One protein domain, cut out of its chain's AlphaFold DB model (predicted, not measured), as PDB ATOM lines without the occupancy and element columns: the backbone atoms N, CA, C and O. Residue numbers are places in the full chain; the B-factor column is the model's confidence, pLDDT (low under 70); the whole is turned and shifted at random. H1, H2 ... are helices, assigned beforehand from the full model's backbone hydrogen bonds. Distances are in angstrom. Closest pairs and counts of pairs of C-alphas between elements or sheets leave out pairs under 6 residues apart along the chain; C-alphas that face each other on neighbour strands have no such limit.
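AT A GLANCE: This is residues 182 to 278 of the 280 residues of the protein "APH domain-containing protein" of Aspergillus terreus (UniProt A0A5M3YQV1). With little regular structure, this is a long helix, H1, at one end and a lobe of loops with two short helices, H2 and H3, at the other. The unnamed last stretch, residues 252 to 278, runs from the lobe back to H1's end of the domain. The printed part has 97 residues, 29 of them in named helices, in the order H1, H2, H3, with no named strand: all helix. It is loose, with a radius of gyration of the C-alphas of 15.9 A, and spans 47 by 34 by 25 A.

IN THESE COORDINATES: H1, residues 182 to 198, is 24.5 A long and begins with C-alpha 182 at (-2.759, -10.432, -7.364). H2 is residues 233 to 240. H3, residues 248 to 251, ends with C-alpha 251 at (-40.899, -9.071, -20.129).

HOW THE PARTS SIT: H1 is apart from H2 and H3. H2 and H3 only just touch, with 3 pairs of C-alphas within 8 A; the closest C-alphas, of Asn 238 and Phe 248, are 5.1 A apart. Residues 217 to 218 pair with 226 to 227, antiparallel. Each O i to N i+4 pair in H1 and H2 is within hydrogen-bond range; H3 is too short for one.

THE WHOLE: The C-alphas farthest apart, of Ala 182 and Ala 245, are 47.6 A apart. The printed part has no cut. The link H1 to H2 is long, 34 residues. Residues 254 to 259 have pLDDT under 70.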
ATOM      1  N   ALA A 182      -2.717 -10.508  -8.823       93.81
ATOM      2  CA  ALA A 182      -2.759 -10.432  -7.364       93.81
ATOM      3  C   ALA A 182      -3.350  -9.107  -6.836       93.81
ATOM      4  O   ALA A 182      -3.971  -9.098  -5.779       93.81
ATOM      5  N   GLU A 183      -3.145  -7.984  -7.533       94.50
ATOM      6  CA  GLU A 183      -3.808  -6.710  -7.203       94.50
ATOM      7  C   GLU A 183      -5.309  -6.761  -7.497       94.50
ATOM      8  O   GLU A 183      -6.096  -6.205  -6.743       94.50
ATOM      9  N   ARG A 184      -5.727  -7.438  -8.572       94.12
ATOM     10  CA  ARG A 184      -7.152  -7.606  -8.897       94.12
ATOM     11  C   ARG A 184      -7.873  -8.496  -7.892       94.12
ATOM     12  O   ARG A 184      -9.013  -8.193  -7.557       94.12
ATOM     13  N   ASP A 185      -7.213  -9.545  -7.411       95.62
ATOM     14  CA  ASP A 185      -7.764 -10.427  -6.379       95.62
ATOM     15  C   ASP A 185      -7.997  -9.648  -5.077       95.62
ATOM     16  O   ASP A 185      -9.100  -9.665  -4.536       95.62
ATOM     17  N   ARG A 186      -7.007  -8.859  -4.634       95.88
ATOM     18  CA  ARG A 186      -7.163  -7.981  -3.461       95.88
ATOM     19  C   ARG A 186      -8.250  -6.931  -3.652       95.88
ATOM     20  O   ARG A 186      -9.074  -6.744  -2.764       95.88
ATOM     21  N   PHE A 187      -8.304  -6.301  -4.822       94.62
ATOM     22  CA  PHE A 187      -9.366  -5.357  -5.144       94.62
ATOM     23  C   PHE A 187     -10.757  -6.008  -5.062       94.62
ATOM     24  O   PHE A 187     -11.700  -5.400  -4.553       94.62
ATOM     25  N   ALA A 188     -10.900  -7.247  -5.543       95.31
ATOM     26  CA  ALA A 188     -12.151  -7.992  -5.457       95.31
ATOM     27  C   ALA A 188     -12.529  -8.307  -3.999       95.31
ATOM     28  O   ALA A 188     -13.688  -8.112  -3.623       95.31
ATOM     29  N   ASP A 189     -11.561  -8.707  -3.169       96.56
ATOM     30  CA  ASP A 189     -11.758  -8.922  -1.730       96.56
ATOM     31  C   ASP A 189     -12.177  -7.622  -1.013       96.56
ATOM     32  O   ASP A 189     -13.083  -7.612  -0.174       96.56
ATOM     33  N   ASP A 190     -11.555  -6.492  -1.350       95.88
ATOM     34  CA  ASP A 190     -11.897  -5.167  -0.821       95.88
ATOM     35  C   ASP A 190     -13.313  -4.749  -1.216       95.88
ATOM     36  O   ASP A 190     -14.078  -4.242  -0.384       95.88
ATOM     37  N   LEU A 191     -13.686  -4.998  -2.471       95.06
ATOM     38  CA  LEU A 191     -15.016  -4.707  -2.983       95.06
ATOM     39  C   LEU A 191     -16.080  -5.565  -2.290       95.06
ATOM     40  O   LEU A 191     -17.104  -5.019  -1.872       95.06
ATOM     41  N   ASP A 192     -15.835  -6.865  -2.098       96.75
ATOM     42  CA  ASP A 192     -16.740  -7.748  -1.351       96.75
ATOM     43  C   ASP A 192     -16.947  -7.241   0.083       96.75
ATOM     44  O   ASP A 192     -18.085  -7.060   0.533       96.75
ATOM     45  N   ARG A 193     -15.862  -6.865   0.773       97.31
ATOM     46  CA  ARG A 193     -15.933  -6.268   2.117       97.31
ATOM     47  C   ARG A 193     -16.726  -4.963   2.145       97.31
ATOM     48  O   ARG A 193     -17.439  -4.708   3.122       97.31
ATOM     49  N   CYS A 194     -16.624  -4.129   1.111       96.88
ATOM     50  CA  CYS A 194     -17.422  -2.908   0.994       96.88
ATOM     51  C   CYS A 194     -18.907  -3.233   0.785       96.88
ATOM     52  O   CYS A 194     -19.759  -2.714   1.507       96.88
ATOM     53  N   VAL A 195     -19.234  -4.135  -0.142       97.06
ATOM     54  CA  VAL A 195     -20.618  -4.552  -0.422       97.06
ATOM     55  C   VAL A 195     -21.262  -5.187   0.811       97.06
ATOM     56  O   VAL A 195     -22.397  -4.853   1.157       97.06
ATOM     57  N   ALA A 196     -20.536  -6.051   1.521       97.88
ATOM     58  CA  ALA A 196     -21.005  -6.677   2.751       97.88
ATOM     59  C   ALA A 196     -21.329  -5.652   3.852       97.88
ATOM     60  O   ALA A 196     -22.257  -5.862   4.630       97.88
ATOM     61  N   GLN A 197     -20.592  -4.539   3.921       98.31
ATOM     62  CA  GLN A 197     -20.884  -3.440   4.844       98.31
ATOM     63  C   GLN A 197     -22.085  -2.606   4.398       98.31
ATOM     64  O   GLN A 197     -22.954  -2.331   5.222       98.31
ATOM     65  N   LEU A 198     -22.184  -2.252   3.111       97.81
ATOM     66  CA  LEU A 198     -23.346  -1.522   2.583       97.81
ATOM     67  C   LEU A 198     -24.652  -2.273   2.854       97.81
ATOM     68  O   LEU A 198     -25.627  -1.675   3.301       97.81
ATOM     69  N   ARG A 199     -24.652  -3.600   2.684       97.06
ATOM     70  CA  ARG A 199     -25.829  -4.445   2.946       97.06
ATOM     71  C   ARG A 199     -26.292  -4.453   4.407       97.06
ATOM     72  O   ARG A 199     -27.429  -4.845   4.663       97.06
ATOM     73  N   LYS A 200     -25.440  -4.029   5.348       97.31
ATOM     74  CA  LYS A 200     -25.761  -3.911   6.780       97.31
ATOM     75  C   LYS A 200     -26.336  -2.547   7.163       97.31
ATOM     76  O   LYS A 200     -26.774  -2.393   8.301       97.31
ATOM     77  N   ILE A 201     -26.329  -1.562   6.261       97.88
ATOM     78  CA  ILE A 201     -26.941  -0.258   6.527       97.88
ATOM     79  C   ILE A 201     -28.460  -0.461   6.664       97.88
ATOM     80  O   ILE A 201     -29.076  -1.007   5.744       97.88
ATOM     81  N   PRO A 202     -29.075  -0.051   7.789       95.69
ATOM     82  CA  PRO A 202     -30.496  -0.268   8.018       95.69
ATOM     83  C   PRO A 202     -31.345   0.610   7.094       95.69
ATOM     84  O   PRO A 202     -31.044   1.786   6.875       95.69
ATOM     85  N   ASN A 203     -32.445   0.049   6.593       94.69
ATOM     86  CA  ASN A 203     -33.489   0.828   5.941       94.69
ATOM     87  C   ASN A 203     -34.447   1.373   7.011       94.69
ATOM     88  O   ASN A 203     -35.217   0.617   7.596       94.69
ATOM     89  N   ASN A 204     -34.388   2.682   7.258       91.94
ATOM     90  CA  ASN A 204     -35.258   3.376   8.217       91.94
ATOM     91  C   ASN A 204     -36.470   4.049   7.546       91.94
ATOM     92  O   ASN A 204     -37.189   4.813   8.187       91.94
ATOM     93  N   THR A 205     -36.667   3.824   6.247       91.31
ATOM     94  CA  THR A 205     -37.809   4.357   5.503       91.31
ATOM     95  C   THR A 205     -39.008   3.413   5.661       91.31
ATOM     96  O   THR A 205     -38.818   2.220   5.905       91.31
ATOM     97  N   PRO A 206     -40.253   3.896   5.508       93.31
ATOM     98  CA  PRO A 206     -41.431   3.030   5.566       93.31
ATOM     99  C   PRO A 206     -41.604   2.156   4.309       93.31
ATOM    100  O   PRO A 206     -42.592   1.435   4.209       93.31
ATOM    101  N   TYR A 207     -40.673   2.226   3.354       95.50
ATOM    102  CA  TYR A 207     -40.759   1.596   2.042       95.50
ATOM    103  C   TYR A 207     -39.654   0.552   1.864       95.50
ATOM    104  O   TYR A 207     -38.544   0.707   2.373       95.50
ATOM    105  N   LEU A 208     -39.928  -0.500   1.091       94.00
ATOM    106  CA  LEU A 208     -38.941  -1.539   0.784       94.00
ATOM    107  C   LEU A 208     -37.901  -1.063  -0.243       94.00
ATOM    108  O   LEU A 208     -36.728  -1.429  -0.141       94.00
ATOM    109  N   PHE A 209     -38.329  -0.234  -1.200       94.56
ATOM    110  CA  PHE A 209     -37.473   0.411  -2.195       94.56
ATOM    111  C   PHE A 209     -37.757   1.910  -2.227       94.56
ATOM    112  O   PHE A 209     -38.847   2.344  -2.599       94.56
ATOM    113  N   ALA A 210     -36.763   2.704  -1.853       94.94
ATOM    114  CA  ALA A 210     -36.820   4.156  -1.866       94.94
ATOM    115  C   ALA A 210     -35.421   4.726  -2.094       94.94
ATOM    116  O   ALA A 210     -34.419   4.009  -2.002       94.94
ATOM    117  N   ASP A 211     -35.346   6.022  -2.386       93.62
ATOM    118  CA  ASP A 211     -34.081   6.732  -2.286       93.62
ATOM    119  C   ASP A 211     -33.624   6.852  -0.819       93.62
ATOM    120  O   ASP A 211     -34.294   6.431   0.128       93.62
ATOM    121  N   THR A 212     -32.456   7.452  -0.612       93.50
ATOM    122  CA  THR A 212     -31.852   7.530   0.720       93.50
ATOM    123  C   THR A 212     -32.639   8.389   1.710       93.50
ATOM    124  O   THR A 212     -32.379   8.279   2.905       93.50
ATOM    125  N   VAL A 213     -33.581   9.226   1.265       93.38
ATOM    126  CA  VAL A 213     -34.440  10.050   2.133       93.38
ATOM    127  C   VAL A 213     -35.874   9.513   2.226       93.38
ATOM    128  O   VAL A 213     -36.726  10.156   2.834       93.38
ATOM    129  N   GLY A 214     -36.145   8.326   1.669       93.81
ATOM    130  CA  GLY A 214     -37.474   7.709   1.666       93.81
ATOM    131  C   GLY A 214     -38.394   8.191   0.541       93.81
ATOM    132  O   GLY A 214     -39.596   7.952   0.599       93.81
ATOM    133  N   GLY A 215     -37.855   8.881  -0.462       93.31
ATOM    134  CA  GLY A 215     -38.562   9.343  -1.651       93.31
ATOM    135  C   GLY A 215     -38.442   8.397  -2.856       93.31
ATOM    136  O   GLY A 215     -37.930   7.280  -2.742       93.31
ATOM    137  N   PRO A 216     -38.915   8.840  -4.036       93.19
ATOM    138  CA  PRO A 216     -38.821   8.073  -5.276       93.19
ATOM    139  C   PRO A 216     -37.371   7.806  -5.701       93.19
ATOM    140  O   PRO A 216     -36.529   8.703  -5.667       93.19
ATOM    141  N   VAL A 217     -37.099   6.593  -6.180       91.75
ATOM    142  CA  VAL A 217     -35.803   6.204  -6.749       91.75
ATOM    143  C   VAL A 217     -35.600   6.917  -8.088       91.75
ATOM    144  O   VAL A 217     -36.538   7.066  -8.871       91.75
ATOM    145  N   VAL A 218     -34.370   7.352  -8.360       88.69
ATOM    146  CA  VAL A 218     -33.972   7.999  -9.616       88.69
ATOM    147  C   VAL A 218     -32.878   7.162 -10.269       88.69
ATOM    148  O   VAL A 218     -31.795   7.015  -9.710       88.69
ATOM    149  N   ASP A 219     -33.159   6.626 -11.453       87.75
ATOM    150  CA  ASP A 219     -32.233   5.802 -12.232       87.75
ATOM    151  C   ASP A 219     -32.618   5.896 -13.715       87.75
ATOM    152  O   ASP A 219     -33.794   6.018 -14.050       87.75
ATOM    153  N   HIS A 220     -31.637   5.845 -14.613       85.69
ATOM    154  CA  HIS A 220     -31.870   5.910 -16.060       85.69
ATOM    155  C   HIS A 220     -32.589   4.669 -16.612       85.69
ATOM    156  O   HIS A 220     -33.107   4.715 -17.724       85.69
ATOM    157  N   ARG A 221     -32.610   3.571 -15.850       84.00
ATOM    158  CA  ARG A 221     -33.322   2.325 -16.164       84.00
ATOM    159  C   ARG A 221     -34.782   2.344 -15.720       84.00
ATOM    160  O   ARG A 221     -35.531   1.451 -16.097       84.00
ATOM    161  N   ILE A 222     -35.178   3.314 -14.894       88.12
ATOM    162  CA  ILE A 222     -36.573   3.478 -14.486       88.12
ATOM    163  C   ILE A 222     -37.302   4.255 -15.591       88.12
ATOM    164  O   ILE A 222     -36.768   5.273 -16.044       88.12
ATOM    165  N   PRO A 223     -38.500   3.819 -16.025       88.31
ATOM    166  CA  PRO A 223     -39.314   4.586 -16.964       88.31
ATOM    167  C   PRO A 223     -39.505   6.024 -16.476       88.31
ATOM    168  O   PRO A 223     -39.682   6.265 -15.286       88.31
ATOM    169  N   ASP A 224     -39.367   6.995 -17.378       86.38
ATOM    170  CA  ASP A 224     -39.395   8.435 -17.065       86.38
ATOM    171  C   ASP A 224     -38.293   8.927 -16.092       86.38
ATOM    172  O   ASP A 224     -38.273  10.087 -15.677       86.38
ATOM    173  N   GLY A 225     -37.322   8.071 -15.752       88.44
ATOM    174  CA  GLY A 225     -36.148   8.387 -14.937       88.44
ATOM    175  C   GLY A 225     -36.397   8.472 -13.428       88.44
ATOM    176  O   GLY A 225     -35.462   8.771 -12.677       88.44
ATOM    177  N   ARG A 226     -37.629   8.237 -12.961       91.25
ATOM    178  CA  ARG A 226     -38.005   8.285 -11.541       91.25
ATOM    179  C   ARG A 226     -39.194   7.371 -11.251       91.25
ATOM    180  O   ARG A 226     -40.177   7.415 -11.975       91.25
ATOM    181  N   GLY A 227     -39.154   6.649 -10.130       91.62
ATOM    182  CA  GLY A 227     -40.233   5.739  -9.740       91.62
ATOM    183  C   GLY A 227     -40.322   5.484  -8.238       91.62
ATOM    184  O   GLY A 227     -39.339   5.606  -7.509       91.62
ATOM    185  N   GLY A 228     -41.512   5.107  -7.775       92.88
ATOM    186  CA  GLY A 228     -41.757   4.737  -6.379       92.88
ATOM    187  C   GLY A 228     -41.987   5.933  -5.451       92.88
ATOM    188  O   GLY A 228     -42.402   6.994  -5.924       92.88
ATOM    189  N   PRO A 229     -41.721   5.792  -4.137       95.25
ATOM    190  CA  PRO A 229     -41.158   4.612  -3.465       95.25
ATOM    191  C   PRO A 229     -42.113   3.400  -3.475       95.25
ATOM    192  O   PRO A 229     -43.307   3.551  -3.724       95.25
ATOM    193  N   PHE A 230     -41.597   2.195  -3.223       95.31
ATOM    194  CA  PHE A 230     -42.336   0.931  -3.356       95.31
ATOM    195  C   PHE A 230     -42.333   0.112  -2.062       95.31
ATOM    196  O   PHE A 230     -41.318   0.022  -1.370       95.31
ATOM    197  N   ASN A 231     -43.461  -0.538  -1.766       94.50
ATOM    198  CA  ASN A 231     -43.614  -1.415  -0.598       94.50
ATOM    199  C   ASN A 231     -43.314  -2.884  -0.905       94.50
ATOM    200  O   ASN A 231     -42.990  -3.643   0.005       94.50
ATOM    201  N   THR A 232     -43.414  -3.287  -2.172       92.25
ATOM    202  CA  THR A 232     -43.171  -4.664  -2.595       92.25
ATOM    203  C   THR A 232     -42.214  -4.714  -3.780       92.25
ATOM    204  O   THR A 232     -42.112  -3.773  -4.569       92.25
ATOM    205  N   GLU A 233     -41.509  -5.836  -3.912       90.94
ATOM    206  CA  GLU A 233     -40.658  -6.112  -5.073       90.94
ATOM    207  C   GLU A 233     -41.481  -6.217  -6.365       90.94
ATOM    208  O   GLU A 233     -41.037  -5.772  -7.419       90.94
ATOM    209  N   ALA A 234     -42.711  -6.732  -6.276       89.06
ATOM    210  CA  ALA A 234     -43.617  -6.823  -7.414       89.06
ATOM    211  C   ALA A 234     -43.983  -5.437  -7.968       89.06
ATOM    212  O   ALA A 234     -43.931  -5.243  -9.180       89.06
ATOM    213  N   ASP A 235     -44.291  -4.466  -7.100       91.69
ATOM    214  CA  ASP A 235     -44.610  -3.096  -7.525       91.69
ATOM    215  C   ASP A 235     -43.417  -2.440  -8.227       91.69
ATOM    216  O   ASP A 235     -43.578  -1.817  -9.277       91.69
ATOM    217  N   PHE A 236     -42.212  -2.618  -7.673       91.62
ATOM    218  CA  PHE A 236     -40.980  -2.110  -8.275       91.62
ATOM    219  C   PHE A 236     -40.728  -2.737  -9.654       91.62
ATOM    220  O   PHE A 236     -40.559  -2.020 -10.639       91.62
ATOM    221  N   ASN A 237     -40.772  -4.066  -9.746       89.69
ATOM    222  CA  ASN A 237     -40.515  -4.803 -10.983       89.69
ATOM    223  C   ASN A 237     -41.551  -4.489 -12.073       89.69
ATOM    224  O   ASN A 237     -41.185  -4.255 -13.223       89.69
ATOM    225  N   ASN A 238     -42.837  -4.413 -11.721       88.81
ATOM    226  CA  ASN A 238     -43.889  -4.015 -12.659       88.81
ATOM    227  C   ASN A 238     -43.702  -2.572 -13.141       88.81
ATOM    228  O   ASN A 238     -43.930  -2.277 -14.313       88.81
ATOM    229  N   HIS A 239     -43.245  -1.669 -12.268       90.94
ATOM    230  CA  HIS A 239     -42.953  -0.300 -12.672       90.94
ATOM    231  C   HIS A 239     -41.805  -0.231 -13.691       90.94
ATOM    232  O   HIS A 239     -41.916   0.529 -14.652       90.94
ATOM    233  N   LEU A 240     -40.755  -1.055 -13.551       89.75
ATOM    234  CA  LEU A 240     -39.628  -1.097 -14.498       89.75
ATOM    235  C   LEU A 240     -40.065  -1.395 -15.940       89.75
ATOM    236  O   LEU A 240     -39.481  -0.860 -16.880       89.75
ATOM    237  N   VAL A 241     -41.114  -2.198 -16.124       89.50
ATOM    238  CA  VAL A 241     -41.615  -2.604 -17.450       89.50
ATOM    239  C   VAL A 241     -42.881  -1.865 -17.876       89.50
ATOM    240  O   VAL A 241     -43.443  -2.163 -18.925       89.50
ATOM    241  N   SER A 242     -43.327  -0.871 -17.105       88.06
ATOM    242  CA  SER A 242     -44.595  -0.162 -17.348       88.06
ATOM    243  C   SER A 242     -44.695   0.479 -18.744       88.06
ATOM    244  O   SER A 242     -45.784   0.593 -19.301       88.06
ATOM    245  N   HIS A 243     -43.555   0.825 -19.344       87.75
ATOM    246  CA  HIS A 243     -43.436   1.363 -20.700       87.75
ATOM    247  C   HIS A 243     -43.596   0.321 -21.824       87.75
ATOM    248  O   HIS A 243     -43.759   0.701 -22.982       87.75
ATOM    249  N   LEU A 244     -43.546  -0.977 -21.510       86.12
ATOM    250  CA  LEU A 244     -43.612  -2.077 -22.481       86.12
ATOM    251  C   LEU A 244     -45.032  -2.631 -22.671       86.12
ATOM    252  O   LEU A 244     -45.222  -3.549 -23.464       86.12
ATOM    253  N   ALA A 245     -46.025  -2.079 -21.962       83.00
ATOM    254  CA  ALA A 245     -47.416  -2.545 -21.968       83.00
ATOM    255  C   ALA A 245     -47.572  -4.056 -21.674       83.00
ATOM    256  O   ALA A 245     -48.535  -4.680 -22.116       83.00
ATOM    257  N   CYS A 246     -46.639  -4.632 -20.911       80.06
ATOM    258  CA  CYS A 246     -46.654  -6.016 -20.451       80.06
ATOM    259  C   CYS A 246     -46.309  -6.096 -18.956       80.06
ATOM    260  O   CYS A 246     -45.816  -5.140 -18.350       80.06
ATOM    261  N   SER A 247     -46.599  -7.238 -18.341       79.19
ATOM    262  CA  SER A 247     -46.184  -7.547 -16.973       79.19
ATOM    263  C   SER A 247     -44.685  -7.844 -16.899       79.19
ATOM    264  O   SER A 247     -44.062  -8.242 -17.885       79.19
ATOM    265  N   PHE A 248     -44.088  -7.713 -15.706       79.69
ATOM    266  CA  PHE A 248     -42.665  -8.028 -15.538       79.69
ATOM    267  C   PHE A 248     -42.357  -9.474 -15.930       79.69
ATOM    268  O   PHE A 248     -41.342  -9.727 -16.564       79.69
ATOM    269  N   VAL A 249     -43.262 -10.404 -15.606       78.44
ATOM    270  CA  VAL A 249     -43.132 -11.833 -15.927       78.44
ATOM    271  C   VAL A 249     -43.069 -12.068 -17.437       78.44
ATOM    272  O   VAL A 249     -42.235 -12.843 -17.886       78.44
ATOM    273  N   GLU A 250     -43.899 -11.375 -18.218       81.19
ATOM    274  CA  GLU A 250     -43.878 -11.458 -19.685       81.19
ATOM    275  C   GLU A 250     -42.611 -10.827 -20.273       81.19
ATOM    276  O   GLU A 250     -42.055 -11.340 -21.239       81.19
ATOM    277  N   ALA A 251     -42.123  -9.733 -19.681       80.69
ATOM    278  CA  ALA A 251     -40.899  -9.071 -20.129       80.69
ATOM    279  C   ALA A 251     -39.632  -9.913 -19.901       80.69
ATOM    280  O   ALA A 251     -38.654  -9.753 -20.633       80.69
ATOM    281  N   VAL A 252     -39.628 -10.786 -18.887       78.88
ATOM    282  CA  VAL A 252     -38.471 -11.626 -18.529       78.88
ATOM    283  C   VAL A 252     -38.616 -13.087 -18.959       78.88
ATOM    284  O   VAL A 252     -37.865 -13.925 -18.463       78.88
ATOM    285  N   ASP A 253     -39.550 -13.410 -19.861       70.00
ATOM    286  CA  ASP A 253     -39.840 -14.789 -20.275       70.00
ATOM    287  C   ASP A 253     -38.554 -15.590 -20.596       70.00
ATOM    288  O   ASP A 253     -37.709 -15.179 -21.393       70.00
ATOM    289  N   GLY A 254     -38.363 -16.718 -19.900       64.88
ATOM    290  CA  GLY A 254     -37.165 -17.568 -19.982       64.88
ATOM    291  C   GLY A 254     -35.992 -17.220 -19.046       64.88
ATOM    292  O   GLY A 254     -35.084 -18.040 -18.883       64.88
ATOM    293  N   LEU A 255     -36.000 -16.070 -18.366       63.19
ATOM    294  CA  LEU A 255     -35.042 -15.721 -17.311       63.19
ATOM    295  C   LEU A 255     -35.703 -15.980 -15.951       63.19
ATOM    296  O   LEU A 255     -36.678 -15.330 -15.618       63.19
ATOM    297  N   SER A 256     -35.187 -16.981 -15.221       55.94
ATOM    298  CA  SER A 256     -35.541 -17.436 -13.853       55.94
ATOM    299  C   SER A 256     -36.679 -16.696 -13.113       55.94
ATOM    300  O   SER A 256     -36.618 -15.475 -12.978       55.94
ATOM    301  N   PRO A 257     -37.629 -17.422 -12.482       55.16
ATOM    302  CA  PRO A 257     -38.805 -16.829 -11.839       55.16
ATOM    303  C   PRO A 257     -38.445 -15.740 -10.816       55.16
ATOM    304  O   PRO A 257     -37.351 -15.802 -10.240       55.16
ATOM    305  N   PRO A 258     -39.369 -14.797 -10.529       59.34
ATOM    306  CA  PRO A 258     -39.169 -13.762  -9.522       59.34
ATOM    307  C   PRO A 258     -38.748 -14.415  -8.207       59.34
ATOM    308  O   PRO A 258     -39.513 -15.154  -7.585       59.34
ATOM    309  N   ARG A 259     -37.494 -14.208  -7.809       65.00
ATOM    310  CA  ARG A 259     -37.016 -14.649  -6.500       65.00
ATOM    311  C   ARG A 259     -37.448 -13.592  -5.501       65.00
ATOM    312  O   ARG A 259     -37.403 -12.413  -5.817       65.00
ATOM    313  N   SER A 260     -37.839 -14.004  -4.301       72.94
ATOM    314  CA  SER A 260     -37.940 -13.055  -3.195       72.94
ATOM    315  C   SER A 260     -36.517 -12.634  -2.835       72.94
ATOM    316  O   SER A 260     -35.763 -13.420  -2.254       72.94
ATOM    317  N   HIS A 261     -36.120 -11.438  -3.264       86.00
ATOM    318  CA  HIS A 261     -34.792 -10.912  -2.983       86.00
ATOM    319  C   HIS A 261     -34.794 -10.162  -1.652       86.00
ATOM    320  O   HIS A 261     -35.735  -9.446  -1.306       86.00
ATOM    321  N   ALA A 262     -33.699 -10.284  -0.903       89.56
ATOM    322  CA  ALA A 262     -33.459  -9.391   0.218       89.56
ATOM    323  C   ALA A 262     -33.145  -7.980  -0.316       89.56
ATOM    324  O   ALA A 262     -32.237  -7.809  -1.133       89.56
ATOM    325  N   SER A 263     -33.895  -6.978   0.147       91.44
ATOM    326  CA  SER A 263     -33.634  -5.569  -0.168       91.44
ATOM    327  C   SER A 263     -32.554  -5.015   0.758       91.44
ATOM    328  O   SER A 263     -32.592  -5.219   1.973       91.44
ATOM    329  N   HIS A 264     -31.585  -4.308   0.182       95.00
ATOM    330  CA  HIS A 264     -30.444  -3.740   0.893       95.00
ATOM    331  C   HIS A 264     -30.119  -2.344   0.366       95.00
ATOM    332  O   HIS A 264     -30.400  -2.021  -0.788       95.00
ATOM    333  N   PHE A 265     -29.434  -1.543   1.183       96.06
ATOM    334  CA  PHE A 265     -28.789  -0.330   0.696       96.06
ATOM    335  C   PHE A 265     -27.703  -0.686  -0.333       96.06
ATOM    336  O   PHE A 265     -26.882  -1.581  -0.109       96.06
ATOM    337  N   THR A 266     -27.687   0.019  -1.465       94.19
ATOM    338  CA  THR A 266     -26.713  -0.194  -2.544       94.19
ATOM    339  C   THR A 266     -26.087   1.127  -2.976       94.19
ATOM    340  O   THR A 266     -26.665   2.191  -2.776       94.19
ATOM    341  N   HIS A 267     -24.912   1.058  -3.606       93.62
ATOM    342  CA  HIS A 267     -24.282   2.223  -4.239       93.62
ATOM    343  C   HIS A 267     -25.067   2.733  -5.465       93.62
ATOM    344  O   HIS A 267     -24.831   3.851  -5.900       93.62
ATOM    345  N   SER A 268     -25.953   1.907  -6.038       89.19
ATOM    346  CA  SER A 268     -26.695   2.084  -7.302       89.19
ATOM    347  C   SER A 268     -25.871   2.252  -8.589       89.19
ATOM    348  O   SER A 268     -26.372   1.893  -9.650       89.19
ATOM    349  N   ASP A 269     -24.607   2.682  -8.510       89.31
ATOM    350  CA  ASP A 269     -23.739   2.888  -9.685       89.31
ATOM    351  C   ASP A 269     -22.293   2.389  -9.472       89.31
ATOM    352  O   ASP A 269     -21.344   3.176  -9.413       89.31
ATOM    353  N   PHE A 270     -22.108   1.078  -9.264       88.62
ATOM    354  CA  PHE A 270     -20.777   0.451  -9.125       88.62
ATOM    355  C   PHE A 270     -20.030   0.363 -10.466       88.62
ATOM    356  O   PHE A 270     -19.639  -0.705 -10.933       88.62
ATOM    357  N   HIS A 271     -19.837   1.512 -11.098       91.50
ATOM    358  CA  HIS A 271     -19.065   1.662 -12.316       91.50
ATOM    359  C   HIS A 271     -17.591   1.945 -11.994       91.50
ATOM    360  O   HIS A 271     -17.279   2.610 -11.004       91.50
ATOM    361  N   ALA A 272     -16.667   1.500 -12.853       92.06
ATOM    362  CA  ALA A 272     -15.226   1.666 -12.635       92.06
ATOM    363  C   ALA A 272     -14.800   3.141 -12.479       92.06
ATOM    364  O   ALA A 272     -13.816   3.432 -11.810       92.06
ATOM    365  N   THR A 273     -15.570   4.082 -13.032       91.25
ATOM    366  CA  THR A 273     -15.323   5.527 -12.879       91.25
ATOM    367  C   THR A 273     -15.654   6.069 -11.490       91.25
ATOM    368  O   THR A 273     -15.213   7.167 -11.164       91.25
ATOM    369  N   ASN A 274     -16.410   5.329 -10.678       92.88
ATOM    370  CA  ASN A 274     -16.788   5.712  -9.315       92.88
ATOM    371  C   ASN A 274     -15.951   4.987  -8.249       92.88
ATOM    372  O   ASN A 274     -16.141   5.220  -7.057       92.88
ATOM    373  N   LEU A 275     -15.030   4.111  -8.664       94.06
ATOM    374  CA  LEU A 275     -14.189   3.319  -7.773       94.06
ATOM    375  C   LEU A 275     -12.762   3.868  -7.770       94.06
ATOM    376  O   LEU A 275     -12.158   4.090  -8.821       94.06
ATOM    377  N   MET A 276     -12.233   4.076  -6.566       92.94
ATOM    378  CA  MET A 276     -10.854   4.498  -6.332       92.94
ATOM    379  C   MET A 276     -10.053   3.308  -5.803       92.94
ATOM    380  O   MET A 276     -10.544   2.584  -4.940       92.94
ATOM    381  N   VAL A 277      -8.831   3.121  -6.300       92.44
ATOM    382  CA  VAL A 277      -7.933   2.031  -5.895       92.44
ATOM    383  C   VAL A 277      -6.576   2.575  -5.443       92.44
ATOM    384  O   VAL A 277      -6.030   3.511  -6.035       92.44
ATOM    385  N   GLU A 278      -6.019   1.988  -4.383       89.88
ATOM    386  CA  GLU A 278      -4.677   2.270  -3.865       89.88
ATOM    387  C   GLU A 278      -3.999   0.952  -3.454       89.88
ATOM    388  O   GLU A 278      -4.441   0.299  -2.520       89.88
TER     389      GLU A 278